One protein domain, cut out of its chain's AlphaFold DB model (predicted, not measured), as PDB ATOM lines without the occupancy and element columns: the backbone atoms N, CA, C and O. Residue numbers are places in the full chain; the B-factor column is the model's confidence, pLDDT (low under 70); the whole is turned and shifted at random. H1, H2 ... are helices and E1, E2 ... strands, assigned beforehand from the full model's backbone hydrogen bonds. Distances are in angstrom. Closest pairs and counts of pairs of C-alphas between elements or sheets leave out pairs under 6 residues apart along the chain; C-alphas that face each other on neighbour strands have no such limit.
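Overview. This is residues 243 to 263 and 270 to 352 of the 563 residues of the protein "AlbA_2 domain-containing protein" of Flavobacteriales bacterium (UniProt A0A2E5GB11). The three-stranded sheet E2 E4 E3 is a wall with helices H1 and H3 over one face and no named helix over the other. To one side of it, the short strands E1 and E5 pair near the two ends of the printed part, and H2 makes a corner with H1 and packs on E5. The 104 printed residues, under half of them in named elements, run E1 E2 E3 E4 H1 H2 H3 E5, a mixed class with both sheets antiparallel. The whole is compact, with a radius of gyration of the C-alphas of 12.8 A and spans of 36 by 33 by 21 A.

Arrangement. Start at E1, residues 245 to 247, antiparallel to E5, residues 347 to 349; N 246 and O 348 are 3.0 A apart, within hydrogen-bond range. Next come edge strand E2, residues 252 to 257, and its antiparallel neighbour E4, residues 298 to 303, with N 253 and O 302 at 2.8 A. Edge strand E3, residues 273 to 277, forms a hairpin with E4, with N 276 and O 299 at 2.9 A. H1, residues 310 to 318, is on this sheet over E3, at a height over the sheet of 9.1 A; their closest C-alphas, Ile 273 and Lys 310, are 5.9 A apart. H2, residues 320 to 328, touches H1 only at the corner, about perpendicular at 77 degrees, closest at C-alphas 316 and 322, 5.5 A. H3, residues 340 to 344, is on the same face as H1, over E4. In these helices every O i to N i+4 pair is within hydrogen-bond range.

Along the chain. Find C-alpha 245 at (8.711, 18.301, 214.722), where E1 begins. E2 spans 14.2 A, E3 13.4 A, E4 15.4 A, and H1 and H2 12.2 A each. E5 ends at C-alpha 349, (9.921, 17.103, 219.039).

Size, cuts and confidence. Residues 264 to 269 are not printed; C-alphas 263 and 270 are 15.9 A apart. The links E3 to E4 and H2 to H3 are long. Residues 260 to 263, 270 and 332 to 335 have pLDDT under 70.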
ATOM      1  N   TYR A 243       3.274  15.315 218.074       79.62
ATOM      2  CA  TYR A 243       4.045  16.484 218.522       79.62
ATOM      3  C   TYR A 243       4.705  17.225 217.350       79.62
ATOM      4  O   TYR A 243       5.280  16.579 216.466       79.62
ATOM      5  N   PRO A 244       4.696  18.574 217.344       83.38
ATOM      6  CA  PRO A 244       5.415  19.365 216.356       83.38
ATOM      7  C   PRO A 244       6.887  18.956 216.261       83.38
ATOM      8  O   PRO A 244       7.624  18.965 217.250       83.38
ATOM      9  N   LYS A 245       7.316  18.598 215.049       86.25
ATOM     10  CA  LYS A 245       8.711  18.301 214.722       86.25
ATOM     11  C   LYS A 245       9.395  19.584 214.262       86.25
ATOM     12  O   LYS A 245       8.912  20.228 213.334       86.25
ATOM     13  N   THR A 246      10.535  19.914 214.858       89.00
ATOM     14  CA  THR A 246      11.343  21.080 214.476       89.00
ATOM     15  C   THR A 246      12.839  20.747 214.480       89.00
ATOM     16  O   THR A 246      13.225  19.585 214.650       89.00
ATOM     17  N   ASN A 247      13.682  21.753 214.253       89.75
ATOM     18  CA  ASN A 247      15.135  21.665 214.343       89.75
ATOM     19  C   ASN A 247      15.693  22.563 215.462       89.75
ATOM     20  O   ASN A 247      14.998  23.430 215.992       89.75
ATOM     21  N   LEU A 248      16.955  22.335 215.826       91.56
ATOM     22  CA  LEU A 248      17.623  23.067 216.898       91.56
ATOM     23  C   LEU A 248      17.783  24.559 216.573       91.56
ATOM     24  O   LEU A 248      17.699  25.388 217.472       91.56
ATOM     25  N   GLU A 249      17.981  24.914 215.302       91.25
ATOM     26  CA  GLU A 249      18.067  26.313 214.860       91.25
ATOM     27  C   GLU A 249      16.798  27.109 215.177       91.25
ATOM     28  O   GLU A 249      16.891  28.222 215.677       91.25
ATOM     29  N   ALA A 250      15.618  26.525 214.968       90.38
ATOM     30  CA  ALA A 250      14.341  27.189 215.214       90.38
ATOM     31  C   ALA A 250      14.029  27.414 216.704       90.38
ATOM     32  O   ALA A 250      13.127  28.183 217.020       90.38
ATOM     33  N   ILE A 251      14.736  26.733 217.610       91.38
ATOM     34  CA  ILE A 251      14.498  26.790 219.063       91.38
ATOM     35  C   ILE A 251      15.709  27.296 219.849       91.38
ATOM     36  O   ILE A 251      15.742  27.167 221.074       91.38
ATOM     37  N   SER A 252      16.730  27.814 219.166       91.31
ATOM     38  CA  SER A 252      17.934  28.346 219.802       91.31
ATOM     39  C   SER A 252      18.188  29.790 219.394       91.31
ATOM     40  O   SER A 252      18.011  30.177 218.243       91.31
ATOM     41  N   HIS A 253      18.629  30.595 220.358       88.12
ATOM     42  CA  HIS A 253      19.105  31.954 220.116       88.12
ATOM     43  C   HIS A 253      20.548  31.952 219.609       88.12
ATOM     44  O   HIS A 253      20.923  32.784 218.785       88.12
ATOM     45  N   GLU A 254      21.368  31.015 220.094       87.69
ATOM     46  CA  GLU A 254      22.786  30.974 219.757       87.69
ATOM     47  C   GLU A 254      23.383  29.563 219.867       87.69
ATOM     48  O   GLU A 254      23.048  28.787 220.763       87.69
ATOM     49  N   VAL A 255      24.327  29.254 218.968       88.06
ATOM     50  CA  VAL A 255      25.146  28.032 218.994       88.06
ATOM     51  C   VAL A 255      26.628  28.410 218.937       88.06
ATOM     52  O   VAL A 255      27.119  28.913 217.918       88.06
ATOM     53  N   LEU A 256      27.369  28.126 220.006       86.19
ATOM     54  CA  LEU A 256      28.782  28.469 220.179       86.19
ATOM     55  C   LEU A 256      29.662  27.223 220.319       86.19
ATOM     56  O   LEU A 256      29.230  26.173 220.792       86.19
ATOM     57  N   ILE A 257      30.927  27.341 219.911       81.94
ATOM     58  CA  ILE A 257      31.961  26.332 220.167       81.94
ATOM     59  C   ILE A 257      32.795  26.833 221.340       81.94
ATOM     60  O   ILE A 257      33.360  27.921 221.247       81.94
ATOM     61  N   LEU A 258      32.899  26.039 222.404       76.56
ATOM     62  CA  LEU A 258      33.699  26.413 223.569       76.56
ATOM     63  C   LEU A 258      35.194  26.393 223.235       76.56
ATOM     64  O   LEU A 258      35.687  25.475 222.564       76.56
ATOM     65  N   LYS A 259      35.930  27.397 223.717       73.81
ATOM     66  CA  LYS A 259      37.388  27.454 223.563       73.81
ATOM     67  C   LYS A 259      38.087  26.638 224.664       73.81
ATOM     68  O   LYS A 259      37.522  26.411 225.736       73.81
ATOM     69  N   PRO A 260      39.324  26.159 224.436       63.09
ATOM     70  CA  PRO A 260      40.100  25.498 225.483       63.09
ATOM     71  C   PRO A 260      40.320  26.436 226.681       63.09
ATOM     72  O   PRO A 260      40.823  27.540 226.502       63.09
ATOM     73  N   GLY A 261      39.971  25.995 227.894       60.31
ATOM     74  CA  GLY A 261      40.255  26.734 229.134       60.31
ATOM     75  C   GLY A 261      39.272  27.854 229.494       60.31
ATOM     76  O   GLY A 261      39.498  28.543 230.485       60.31
ATOM     77  N   GLU A 262      38.182  28.026 228.742       59.66
ATOM     78  CA  GLU A 262      37.102  28.951 229.106       59.66
ATOM     79  C   GLU A 262      36.478  28.490 230.436       59.66
ATOM     80  O   GLU A 262      35.866  27.418 230.514       59.66
ATOM     81  N   LYS A 263      36.704  29.265 231.505       53.44
ATOM     82  CA  LYS A 263      35.964  29.137 232.764       53.44
ATOM     83  C   LYS A 263      34.584  29.742 232.532       53.44
ATOM     84  O   LYS A 263      34.490  30.835 231.980       53.44
ATOM     85  N   ASP A 270      21.823  30.370 235.480       55.31
ATOM     86  CA  ASP A 270      20.389  30.676 235.370       55.31
ATOM     87  C   ASP A 270      19.852  30.629 233.929       55.31
ATOM     88  O   ASP A 270      18.652  30.760 233.708       55.31
ATOM     89  N   GLY A 271      20.710  30.396 232.930       74.38
ATOM     90  CA  GLY A 271      20.297  30.365 231.525       74.38
ATOM     91  C   GLY A 271      19.623  29.054 231.101       74.38
ATOM     92  O   GLY A 271      19.907  27.975 231.636       74.38
ATOM     93  N   ASN A 272      18.771  29.124 230.072       90.25
ATOM     94  CA  ASN A 272      18.194  27.965 229.382       90.25
ATOM     95  C   ASN A 272      19.211  27.349 228.393       90.25
ATOM     96  O   ASN A 272      19.074  27.456 227.176       90.25
ATOM     97  N   ILE A 273      20.303  26.787 228.920       91.81
ATOM     98  CA  ILE A 273      21.488  26.384 228.145       91.81
ATOM     99  C   ILE A 273      21.703  24.869 228.225       91.81
ATOM    100  O   ILE A 273      21.568  24.272 229.292       91.81
ATOM    101  N   ILE A 274      22.095  24.260 227.099       93.50
ATOM    102  CA  ILE A 274      22.576  22.872 227.033       93.50
ATOM    103  C   ILE A 274      23.961  22.795 226.381       93.50
ATOM    104  O   ILE A 274      24.318  23.596 225.512       93.50
ATOM    105  N   PHE A 275      24.729  21.778 226.764       92.44
ATOM    106  CA  PHE A 275      26.025  21.447 226.187       92.44
ATOM    107  C   PHE A 275      25.923  20.151 225.386       92.44
ATOM    108  O   PHE A 275      25.732  19.068 225.944       92.44
ATOM    109  N   VAL A 276      26.057  20.262 224.064       92.69
ATOM    110  CA  VAL A 276      25.906  19.140 223.132       92.69
ATOM    111  C   VAL A 276      27.283  18.653 222.671       92.69
ATOM    112  O   VAL A 276      28.045  19.434 222.101       92.69
ATOM    113  N   PRO A 277      27.630  17.371 222.865       91.38
ATOM    114  CA  PRO A 277      28.888  16.823 222.374       91.38
ATOM    115  C   PRO A 277      29.016  16.827 220.850       91.38
ATOM    116  O   PRO A 277      28.064  16.544 220.127       91.38
ATOM    117  N   LYS A 278      30.240  17.059 220.361       88.62
ATOM    118  CA  LYS A 278      30.614  16.902 218.942       88.62
ATOM    119  C   LYS A 278      30.582  15.450 218.461       88.62
ATOM    120  O   LYS A 278      30.648  15.222 217.258       88.62
ATOM    121  N   ILE A 279      30.521  14.490 219.380       81.00
ATOM    122  CA  ILE A 279      30.436  13.051 219.113       81.00
ATOM    123  C   ILE A 279      29.062  12.585 219.601       81.00
ATOM    124  O   ILE A 279      28.710  12.817 220.756       81.00
ATOM    125  N   GLY A 280      28.280  11.928 218.748       70.19
ATOM    126  CA  GLY A 280      26.854  11.676 218.967       70.19
ATOM    127  C   GLY A 280      26.515  10.734 220.125       70.19
ATOM    128  O   GLY A 280      25.395  10.784 220.627       70.19
ATOM    129  N   ASN A 281      27.464   9.917 220.597       77.44
ATOM    130  CA  ASN A 281      27.208   8.923 221.649       77.44
ATOM    131  C   ASN A 281      27.296   9.470 223.082       77.44
ATOM    132  O   ASN A 281      26.701   8.890 223.988       77.44
ATOM    133  N   SER A 282      28.038  10.554 223.318       87.44
ATOM    134  CA  SER A 282      28.178  11.117 224.667       87.44
ATOM    135  C   SER A 282      26.910  11.858 225.090       87.44
ATOM    136  O   SER A 282      26.193  12.390 224.241       87.44
ATOM    137  N   ASN A 283      26.624  11.924 226.390       90.69
ATOM    138  CA  ASN A 283      25.415  12.588 226.883       90.69
ATOM    139  C   ASN A 283      25.478  14.112 226.692       90.69
ATOM    140  O   ASN A 283      26.527  14.734 226.861       90.69
ATOM    141  N   VAL A 284      24.335  14.696 226.335       93.38
ATOM    142  CA  VAL A 284      24.064  16.132 226.457       93.38
ATOM    143  C   VAL A 284      23.909  16.455 227.937       93.38
ATOM    144  O   VAL A 284      23.298  15.675 228.665       93.38
ATOM    145  N   VAL A 285      24.458  17.583 228.379       91.56
ATOM    146  CA  VAL A 285      24.428  17.998 229.791       91.56
ATOM    147  C   VAL A 285      23.984  19.449 229.922       91.56
ATOM    148  O   VAL A 285      24.206  20.246 229.014       91.56
ATOM    149  N   VAL A 286      23.373  19.806 231.050       89.69
ATOM    150  CA  VAL A 286      23.053  21.206 231.400       89.69
ATOM    151  C   VAL A 286      24.167  21.868 232.213       89.69
ATOM    152  O   VAL A 286      24.259  23.092 232.242       89.69
ATOM    153  N   ASN A 287      25.054  21.077 232.828       83.94
ATOM    154  CA  ASN A 287      26.214  21.561 233.567       83.94
ATOM    155  C   ASN A 287      27.503  20.908 233.049       83.94
ATOM    156  O   ASN A 287      27.567  19.699 232.837       83.94
ATOM    157  N   LEU A 288      28.563  21.701 232.883       82.12
ATOM    158  CA  LEU A 288      29.877  21.196 232.467       82.12
ATOM    159  C   LEU A 288      30.510  20.244 233.493       82.12
ATOM    160  O   LEU A 288      31.378  19.460 233.127       82.12
ATOM    161  N   LYS A 289      30.083  20.288 234.760       81.25
ATOM    162  CA  LYS A 289      30.541  19.342 235.790       81.25
ATOM    163  C   LYS A 289      30.063  17.911 235.539       81.25
ATOM    164  O   LYS A 289      30.716  16.976 235.989       81.25
ATOM    165  N   ASP A 290      28.983  17.745 234.779       81.19
ATOM    166  CA  ASP A 290      28.352  16.444 234.541       81.19
ATOM    167  C   ASP A 290      28.984  15.704 233.350       81.19
ATOM    168  O   ASP A 290      28.500  14.657 232.918       81.19
ATOM    169  N   THR A 291      30.069  16.241 232.779       81.88
ATOM    170  CA  THR A 291      30.771  15.639 231.646       81.88
ATOM    171  C   THR A 291      32.270  15.526 231.885       81.88
ATOM    172  O   THR A 291      32.919  16.411 232.432       81.88
ATOM    173  N   THR A 292      32.842  14.418 231.418       81.50
ATOM    174  CA  THR A 292      34.292  14.178 231.402       81.50
ATOM    175  C   THR A 292      34.950  14.685 230.114       81.50
ATOM    176  O   THR A 292      36.169  14.591 229.947       81.50
ATOM    177  N   LEU A 293      34.161  15.218 229.172       82.00
ATOM    178  CA  LEU A 293      34.659  15.710 227.893       82.00
ATOM    179  C   LEU A 293      35.373  17.054 228.046       82.00
ATOM    180  O   LEU A 293      34.898  17.979 228.700       82.00
ATOM    181  N   LYS A 294      36.498  17.203 227.337       81.50
ATOM    182  CA  LYS A 294      37.191  18.493 227.212       81.50
ATOM    183  C   LYS A 294      36.255  19.526 226.575       81.50
ATOM    184  O   LYS A 294      35.605  19.221 225.578       81.50
ATOM    185  N   HIS A 295      36.261  20.763 227.077       82.00
ATOM    186  CA  HIS A 295      35.303  21.806 226.666       82.00
ATOM    187  C   HIS A 295      35.266  22.034 225.146       82.00
ATOM    188  O   HIS A 295      34.194  22.147 224.566       82.00
ATOM    189  N   HIS A 296      36.414  21.984 224.460       79.88
ATOM    190  CA  HIS A 296      36.481  22.157 223.003       79.88
ATOM    191  C   HIS A 296      35.767  21.059 222.190       79.88
ATOM    192  O   HIS A 296      35.616  21.206 220.973       79.88
ATOM    193  N   ASN A 297      35.324  19.972 222.827       86.50
ATOM    194  CA  ASN A 297      34.518  18.909 222.223       86.50
ATOM    195  C   ASN A 297      33.007  19.100 222.420       86.50
ATOM    196  O   ASN A 297      32.235  18.226 222.032       86.50
ATOM    197  N   LEU A 298      32.583  20.231 222.985       88.00
ATOM    198  CA  LEU A 298      31.186  20.556 223.244       88.00
ATOM    199  C   LEU A 298      30.765  21.800 222.451       88.00
ATOM    200  O   LEU A 298      31.556  22.715 222.196       88.00
ATOM    201  N   PHE A 299      29.496  21.822 222.076       90.38
ATOM    202  CA  PHE A 299      28.783  23.011 221.644       90.38
ATOM    203  C   PHE A 299      27.972  23.549 222.813       90.38
ATOM    204  O   PHE A 299      27.318  22.775 223.507       90.38
ATOM    205  N   LYS A 300      27.980  24.864 223.003       91.12
ATOM    206  CA  LYS A 300      27.058  25.562 223.897       91.12
ATOM    207  C   LYS A 300      25.862  26.025 223.074       91.12
ATOM    208  O   LYS A 300      26.051  26.710 222.070       91.12
ATOM    209  N   VAL A 301      24.660  25.645 223.486       92.12
ATOM    210  CA  VAL A 301      23.410  25.999 222.805       92.12
ATOM    211  C   VAL A 301      22.522  26.753 223.784       92.12
ATOM    212  O   VAL A 301      22.176  26.217 224.836       92.12
ATOM    213  N   VAL A 302      22.172  27.989 223.438       92.12
ATOM    214  CA  VAL A 302      21.250  28.835 224.206       92.12
ATOM    215  C   VAL A 302      19.855  28.660 223.614       92.12
ATOM    216  O   VAL A 302      19.639  29.010 222.454       92.12
ATOM    217  N   LEU A 303      18.936  28.079 224.380       92.75
ATOM    218  CA  LEU A 303      17.598  27.695 223.930       92.75
ATOM    219  C   LEU A 303      16.559  28.782 224.233       92.75
ATOM    220  O   LEU A 303      16.660  29.479 225.242       92.75
ATOM    221  N   ASP A 304      15.525  28.870 223.398       91.44
ATOM    222  CA  ASP A 304      14.347  29.702 223.662       91.44
ATOM    223  C   ASP A 304      13.474  29.051 224.748       91.44
ATOM    224  O   ASP A 304      12.831  28.021 224.530       91.44
ATOM    225  N   GLU A 305      13.448  29.670 225.929       89.25
ATOM    226  CA  GLU A 305      12.691  29.224 227.107       89.25
ATOM    227  C   GLU A 305      11.175  29.154 226.895       89.25
ATOM    228  O   GLU A 305      10.491  28.394 227.585       89.25
ATOM    229  N   LYS A 306      10.637  29.900 225.923       88.25
ATOM    230  CA  LYS A 306       9.210  29.849 225.581       88.25
ATOM    231  C   LYS A 306       8.870  28.604 224.770       88.25
ATOM    232  O   LYS A 306       7.736  28.129 224.833       88.25
ATOM    233  N   ALA A 307       9.837  28.082 224.016       89.62
ATOM    234  CA  ALA A 307       9.659  26.919 223.157       89.62
ATOM    235  C   ALA A 307      10.051  25.609 223.859       89.62
ATOM    236  O   ALA A 307       9.345  24.601 223.747       89.62
ATOM    237  N   VAL A 308      11.179  25.601 224.573       94.38
ATOM    238  CA  VAL A 308      11.785  24.371 225.088       94.38
ATOM    239  C   VAL A 308      12.507  24.601 226.414       94.38
ATOM    240  O   VAL A 308      13.228  25.578 226.586       94.38
ATOM    241  N   LEU A 309      12.358  23.668 227.354       94.12
ATOM    242  CA  LEU A 309      13.126  23.661 228.603       94.12
ATOM    243  C   LEU A 309      14.462  22.924 228.419       94.12
ATOM    244  O   LEU A 309      14.498  21.861 227.790       94.12
ATOM    245  N   LYS A 310      15.554  23.437 229.002       94.38
ATOM    246  CA  LYS A 310      16.891  22.814 228.948       94.38
ATOM    247  C   LYS A 310      16.890  21.385 229.483       94.38
ATOM    248  O   LYS A 310      17.536  20.521 228.894       94.38
ATOM    249  N   GLU A 311      16.117  21.110 230.532       93.69
ATOM    250  CA  GLU A 311      15.990  19.782 231.132       93.69
ATOM    251  C   GLU A 311      15.320  18.809 230.160       93.69
ATOM    252  O   GLU A 311      15.767  17.674 230.000       93.69
ATOM    253  N   TYR A 312      14.290  19.270 229.444       94.69
ATOM    254  CA  TYR A 312      13.618  18.461 228.432       94.69
ATOM    255  C   TYR A 312      14.511  18.215 227.215       94.69
ATOM    256  O   TYR A 312      14.599  17.082 226.747       94.69
ATOM    257  N   ALA A 313      15.203  19.243 226.716       94.81
ATOM    258  CA  ALA A 313      16.127  19.087 225.597       94.81
ATOM    259  C   ALA A 313      17.263  18.109 225.945       94.81
ATOM    260  O   ALA A 313      17.576  17.215 225.155       94.81
ATOM    261  N   MET A 314      17.833  18.225 227.149       95.00
ATOM    262  CA  MET A 314      18.820  17.283 227.680       95.00
ATOM    263  C   MET A 314      18.258  15.857 227.748       95.00
ATOM    264  O   MET A 314      18.872  14.940 227.203       95.00
ATOM    265  N   TYR A 315      17.086  15.678 228.369       93.94
ATOM    266  CA  TYR A 315      16.391  14.391 228.449       93.94
ATOM    267  C   TYR A 315      16.206  13.778 227.055       93.94
ATOM    268  O   TYR A 315      16.692  12.678 226.790       93.94
ATOM    269  N   PHE A 316      15.585  14.519 226.133       92.75
ATOM    270  CA  PHE A 316      15.272  14.047 224.788       92.75
ATOM    271  C   PHE A 316      16.529  13.590 224.041       92.75
ATOM    272  O   PHE A 316      16.558  12.466 223.539       92.75
ATOM    273  N   PHE A 317      17.587  14.408 223.999       93.19
ATOM    274  CA  PHE A 317      18.819  14.080 223.271       93.19
ATOM    275  C   PHE A 317      19.646  12.946 223.895       93.19
ATOM    276  O   PHE A 317      20.548  12.415 223.231       93.19
ATOM    277  N   ASN A 318      19.334  12.560 225.134       92.75
ATOM    278  CA  ASN A 318      19.938  11.425 225.825       92.75
ATOM    279  C   ASN A 318      19.127  10.128 225.712       92.75
ATOM    280  O   ASN A 318      19.696   9.057 225.941       92.75
ATOM    281  N   THR A 319      17.859  10.198 225.288       88.31
ATOM    282  CA  THR A 319      17.087   9.006 224.900       88.31
ATOM    283  C   THR A 319      17.715   8.295 223.698       88.31
ATOM    284  O   THR A 319      18.450   8.900 222.913       88.31
ATOM    285  N   GLU A 320      17.362   7.025 223.490       85.19
ATOM    286  CA  GLU A 320      17.765   6.259 222.301       85.19
ATOM    287  C   GLU A 320      17.397   6.982 220.994       85.19
ATOM    288  O   GLU A 320      18.207   7.069 220.070       85.19
ATOM    289  N   LYS A 321      16.203   7.590 220.938       84.00
ATOM    290  CA  LYS A 321      15.723   8.335 219.764       84.00
ATOM    291  C   LYS A 321      16.544   9.606 219.526       84.00
ATOM    292  O   LYS A 321      16.941   9.886 218.395       84.00
ATOM    293  N   GLY A 322      16.834  10.363 220.581       88.06
ATOM    294  CA  GLY A 322      17.648  11.577 220.497       88.06
ATOM    295  C   GLY A 322      19.109  11.298 220.142       88.06
ATOM    296  O   GLY A 322      19.674  11.982 219.286       88.06
ATOM    297  N   LYS A 323      19.712  10.254 220.724       88.62
ATOM    298  CA  LYS A 323      21.050   9.766 220.349       88.62
ATOM    299  C   LYS A 323      21.093   9.330 218.887       88.62
ATOM    300  O   LYS A 323      22.034   9.685 218.181       88.62
ATOM    301  N   ALA A 324      20.056   8.643 218.406       83.69
ATOM    302  CA  ALA A 324      19.940   8.288 216.997       83.69
ATOM    303  C   ALA A 324      19.906   9.541 216.098       83.69
ATOM    304  O   ALA A 324      20.707   9.630 215.172       83.69
ATOM    305  N   TYR A 325      19.096  10.563 216.403       85.25
ATOM    306  CA  TYR A 325      19.114  11.822 215.636       85.25
ATOM    307  C   TYR A 325      20.460  12.550 215.679       85.25
ATOM    308  O   TYR A 325      20.883  13.117 214.676       85.25
ATOM    309  N   ARG A 326      21.176  12.524 216.809       88.94
ATOM    310  CA  ARG A 326      22.532  13.094 216.876       88.94
ATOM    311  C   ARG A 326      23.516  12.318 216.008       88.94
ATOM    312  O   ARG A 326      24.341  12.925 215.334       88.94
ATOM    313  N   LYS A 327      23.395  10.993 215.971       84.38
ATOM    314  CA  LYS A 327      24.196  10.126 215.104       84.38
ATOM    315  C   LYS A 327      23.877  10.325 213.618       84.38
ATOM    316  O   LYS A 327      24.774  10.227 212.786       84.38
ATOM    317  N   SER A 328      22.626  10.645 213.273       80.62
ATOM    318  CA  SER A 328      22.209  10.845 211.878       80.62
ATOM    319  C   SER A 328      22.837  12.083 211.232       80.62
ATOM    320  O   SER A 328      22.994  12.123 210.015       80.62
ATOM    321  N   ILE A 329      23.246  13.065 212.035       81.00
ATOM    322  CA  ILE A 329      23.910  14.291 211.572       81.00
ATOM    323  C   ILE A 329      25.444  14.240 211.706       81.00
ATOM    324  O   ILE A 329      26.119  15.247 211.483       81.00
ATOM    325  N   GLU A 330      26.016  13.089 212.077       81.12
ATOM    326  CA  GLU A 330      27.467  12.893 212.081       81.12
ATOM    327  C   GLU A 330      28.028  12.800 210.657       81.12
ATOM    328  O   GLU A 330      27.423  12.233 209.746       81.12
ATOM    329  N   ARG A 331      29.255  13.294 210.483       70.12
ATOM    330  CA  ARG A 331      30.016  13.194 209.236       70.12
ATOM    331  C   ARG A 331      31.451  12.746 209.478       70.12
ATOM    332  O   ARG A 331      31.981  12.895 210.574       70.12
ATOM    333  N   GLY A 332      32.092  12.274 208.412       60.78
ATOM    334  CA  GLY A 332      33.469  11.774 208.422       60.78
ATOM    335  C   GLY A 332      33.526  10.246 208.376       60.78
ATOM    336  O   GLY A 332      32.758   9.567 209.048       60.78
ATOM    337  N   SER A 333      34.417   9.709 207.538       53.22
ATOM    338  CA  SER A 333      34.562   8.266 207.302       53.22
ATOM    339  C   SER A 333      35.330   7.570 208.426       53.22
ATOM    340  O   SER A 333      34.841   6.603 209.000       53.22
ATOM    341  N   THR A 334      36.518   8.075 208.766       51.06
ATOM    342  CA  THR A 334      37.386   7.494 209.807       51.06
ATOM    343  C   THR A 334      37.084   8.054 211.197       51.06
ATOM    344  O   THR A 334      37.059   7.308 212.169       51.06
ATOM    345  N   ILE A 335      36.831   9.363 211.303       65.94
ATOM    346  CA  ILE A 335      36.476  10.033 212.560       65.94
ATOM    347  C   ILE A 335      35.123  10.701 212.357       65.94
ATOM    348  O   ILE A 335      35.012  11.639 211.565       65.94
ATOM    349  N   LYS A 336      34.109  10.209 213.069       75.38
ATOM    350  CA  LYS A 336      32.756  10.761 213.042       75.38
ATOM    351  C   LYS A 336      32.661  11.964 213.972       75.38
ATOM    352  O   LYS A 336      33.079  11.891 215.126       75.38
ATOM    353  N   PHE A 337      32.133  13.070 213.465       83.44
ATOM    354  CA  PHE A 337      31.907  14.284 214.244       83.44
ATOM    355  C   PHE A 337      30.691  15.055 213.730       83.44
ATOM    356  O   PHE A 337      30.322  14.950 212.563       83.44
ATOM    357  N   ILE A 338      30.106  15.879 214.593       87.12
ATOM    358  CA  ILE A 338      29.014  16.803 214.280       87.12
ATOM    359  C   ILE A 338      29.603  18.200 214.087       87.12
ATOM    360  O   ILE A 338      30.432  18.656 214.881       87.12
ATOM    361  N   SER A 339      29.199  18.901 213.028       84.94
ATOM    362  CA  SER A 339      29.591  20.298 212.824       84.94
ATOM    363  C   SER A 339      28.561  21.283 213.344       84.94
ATOM    364  O   SER A 339      27.421  20.914 213.590       84.94
ATOM    365  N   LYS A 340      28.952  22.558 213.470       85.62
ATOM    366  CA  LYS A 340      28.026  23.621 213.885       85.62
ATOM    367  C   LYS A 340      26.809  23.718 212.954       85.62
ATOM    368  O   LYS A 340      25.705  23.912 213.442       85.62
ATOM    369  N   GLU A 341      27.014  23.557 211.648       83.44
ATOM    370  CA  GLU A 341      25.928  23.626 210.662       83.44
ATOM    371  C   GLU A 341      25.022  22.393 210.728       83.44
ATOM    372  O   GLU A 341      23.803  22.507 210.708       83.44
ATOM    373  N   ASP A 342      25.609  21.209 210.902       83.69
ATOM    374  CA  ASP A 342      24.827  19.975 211.007       83.69
ATOM    375  C   ASP A 342      24.014  19.951 212.313       83.69
ATOM    376  O   ASP A 342      22.854  19.536 212.311       83.69
ATOM    377  N   LEU A 343      24.584  20.476 213.409       89.75
ATOM    378  CA  LEU A 343      23.929  20.596 214.714       89.75
ATOM    379  C   LEU A 343      22.669  21.470 214.657       89.75
ATOM    380  O   LEU A 343      21.680  21.146 215.304       89.75
ATOM    381  N   LYS A 344      22.673  22.544 213.865       88.31
ATOM    382  CA  LYS A 344      21.485  23.384 213.645       88.31
ATOM    383  C   LYS A 344      20.315  22.597 213.050       88.31
ATOM    384  O   LYS A 344      19.165  22.831 213.411       88.31
ATOM    385  N   SER A 345      20.618  21.622 212.192       86.19
ATOM    386  CA  SER A 345      19.626  20.738 211.570       86.19
ATOM    387  C   SER A 345      19.160  19.584 212.472       86.19
ATOM    388  O   SER A 345      18.340  18.772 212.037       86.19
ATOM    389  N   LEU A 346      19.673  19.492 213.709       89.06
ATOM    390  CA  LEU A 346      19.328  18.434 214.655       89.06
ATOM    391  C   LEU A 346      17.839  18.488 215.002       89.06
ATOM    392  O   LEU A 346      17.323  19.522 215.415       89.06
ATOM    393  N   VAL A 347      17.166  17.353 214.845       87.88
ATOM    394  CA  VAL A 347      15.719  17.228 215.025       87.88
ATOM    395  C   VAL A 347      15.351  17.070 216.496       87.88
ATOM    396  O   VAL A 347      15.987  16.309 217.224       87.88
ATOM    397  N   ILE A 348      14.257  17.718 216.890       90.31
ATOM    398  CA  ILE A 348      13.618  17.585 218.202       90.31
ATOM    399  C   ILE A 348      12.098  17.707 218.066       90.31
ATOM    400  O   ILE A 348      11.588  18.397 217.179       90.31
ATOM    401  N   PHE A 349      11.374  16.999 218.930       89.25
ATOM    402  CA  PHE A 349       9.921  17.103 219.039       89.25
ATOM    403  C   PHE A 349       9.561  18.048 220.178       89.25
ATOM    404  O   PHE A 349      10.205  18.018 221.223       89.25
ATOM    405  N   LEU A 350       8.530  18.871 219.988       89.88
ATOM    406  CA  LEU A 350       8.120  19.883 220.962       89.88
ATOM    407  C   LEU A 350       6.717  19.618 221.523       89.88
ATOM    408  O   LEU A 350       5.734  20.178 221.035       89.88
ATOM    409  N   PRO A 351       6.592  18.804 222.581       88.69
ATOM    410  CA  PRO A 351       5.415  18.814 223.440       88.69
ATOM    411  C   PRO A 351       5.194  20.189 224.083       88.69
ATOM    412  O   PRO A 351       6.116  21.000 224.179       88.69
ATOM    413  N   SER A 352       3.989  20.437 224.602       89.19
ATOM    414  CA  SER A 352       3.718  21.649 225.389       89.19
ATOM    415  C   SER A 352       4.644  21.741 226.609       89.19
ATOM    416  O   SER A 352       5.031  20.717 227.169       89.19
TER     417      SER A 352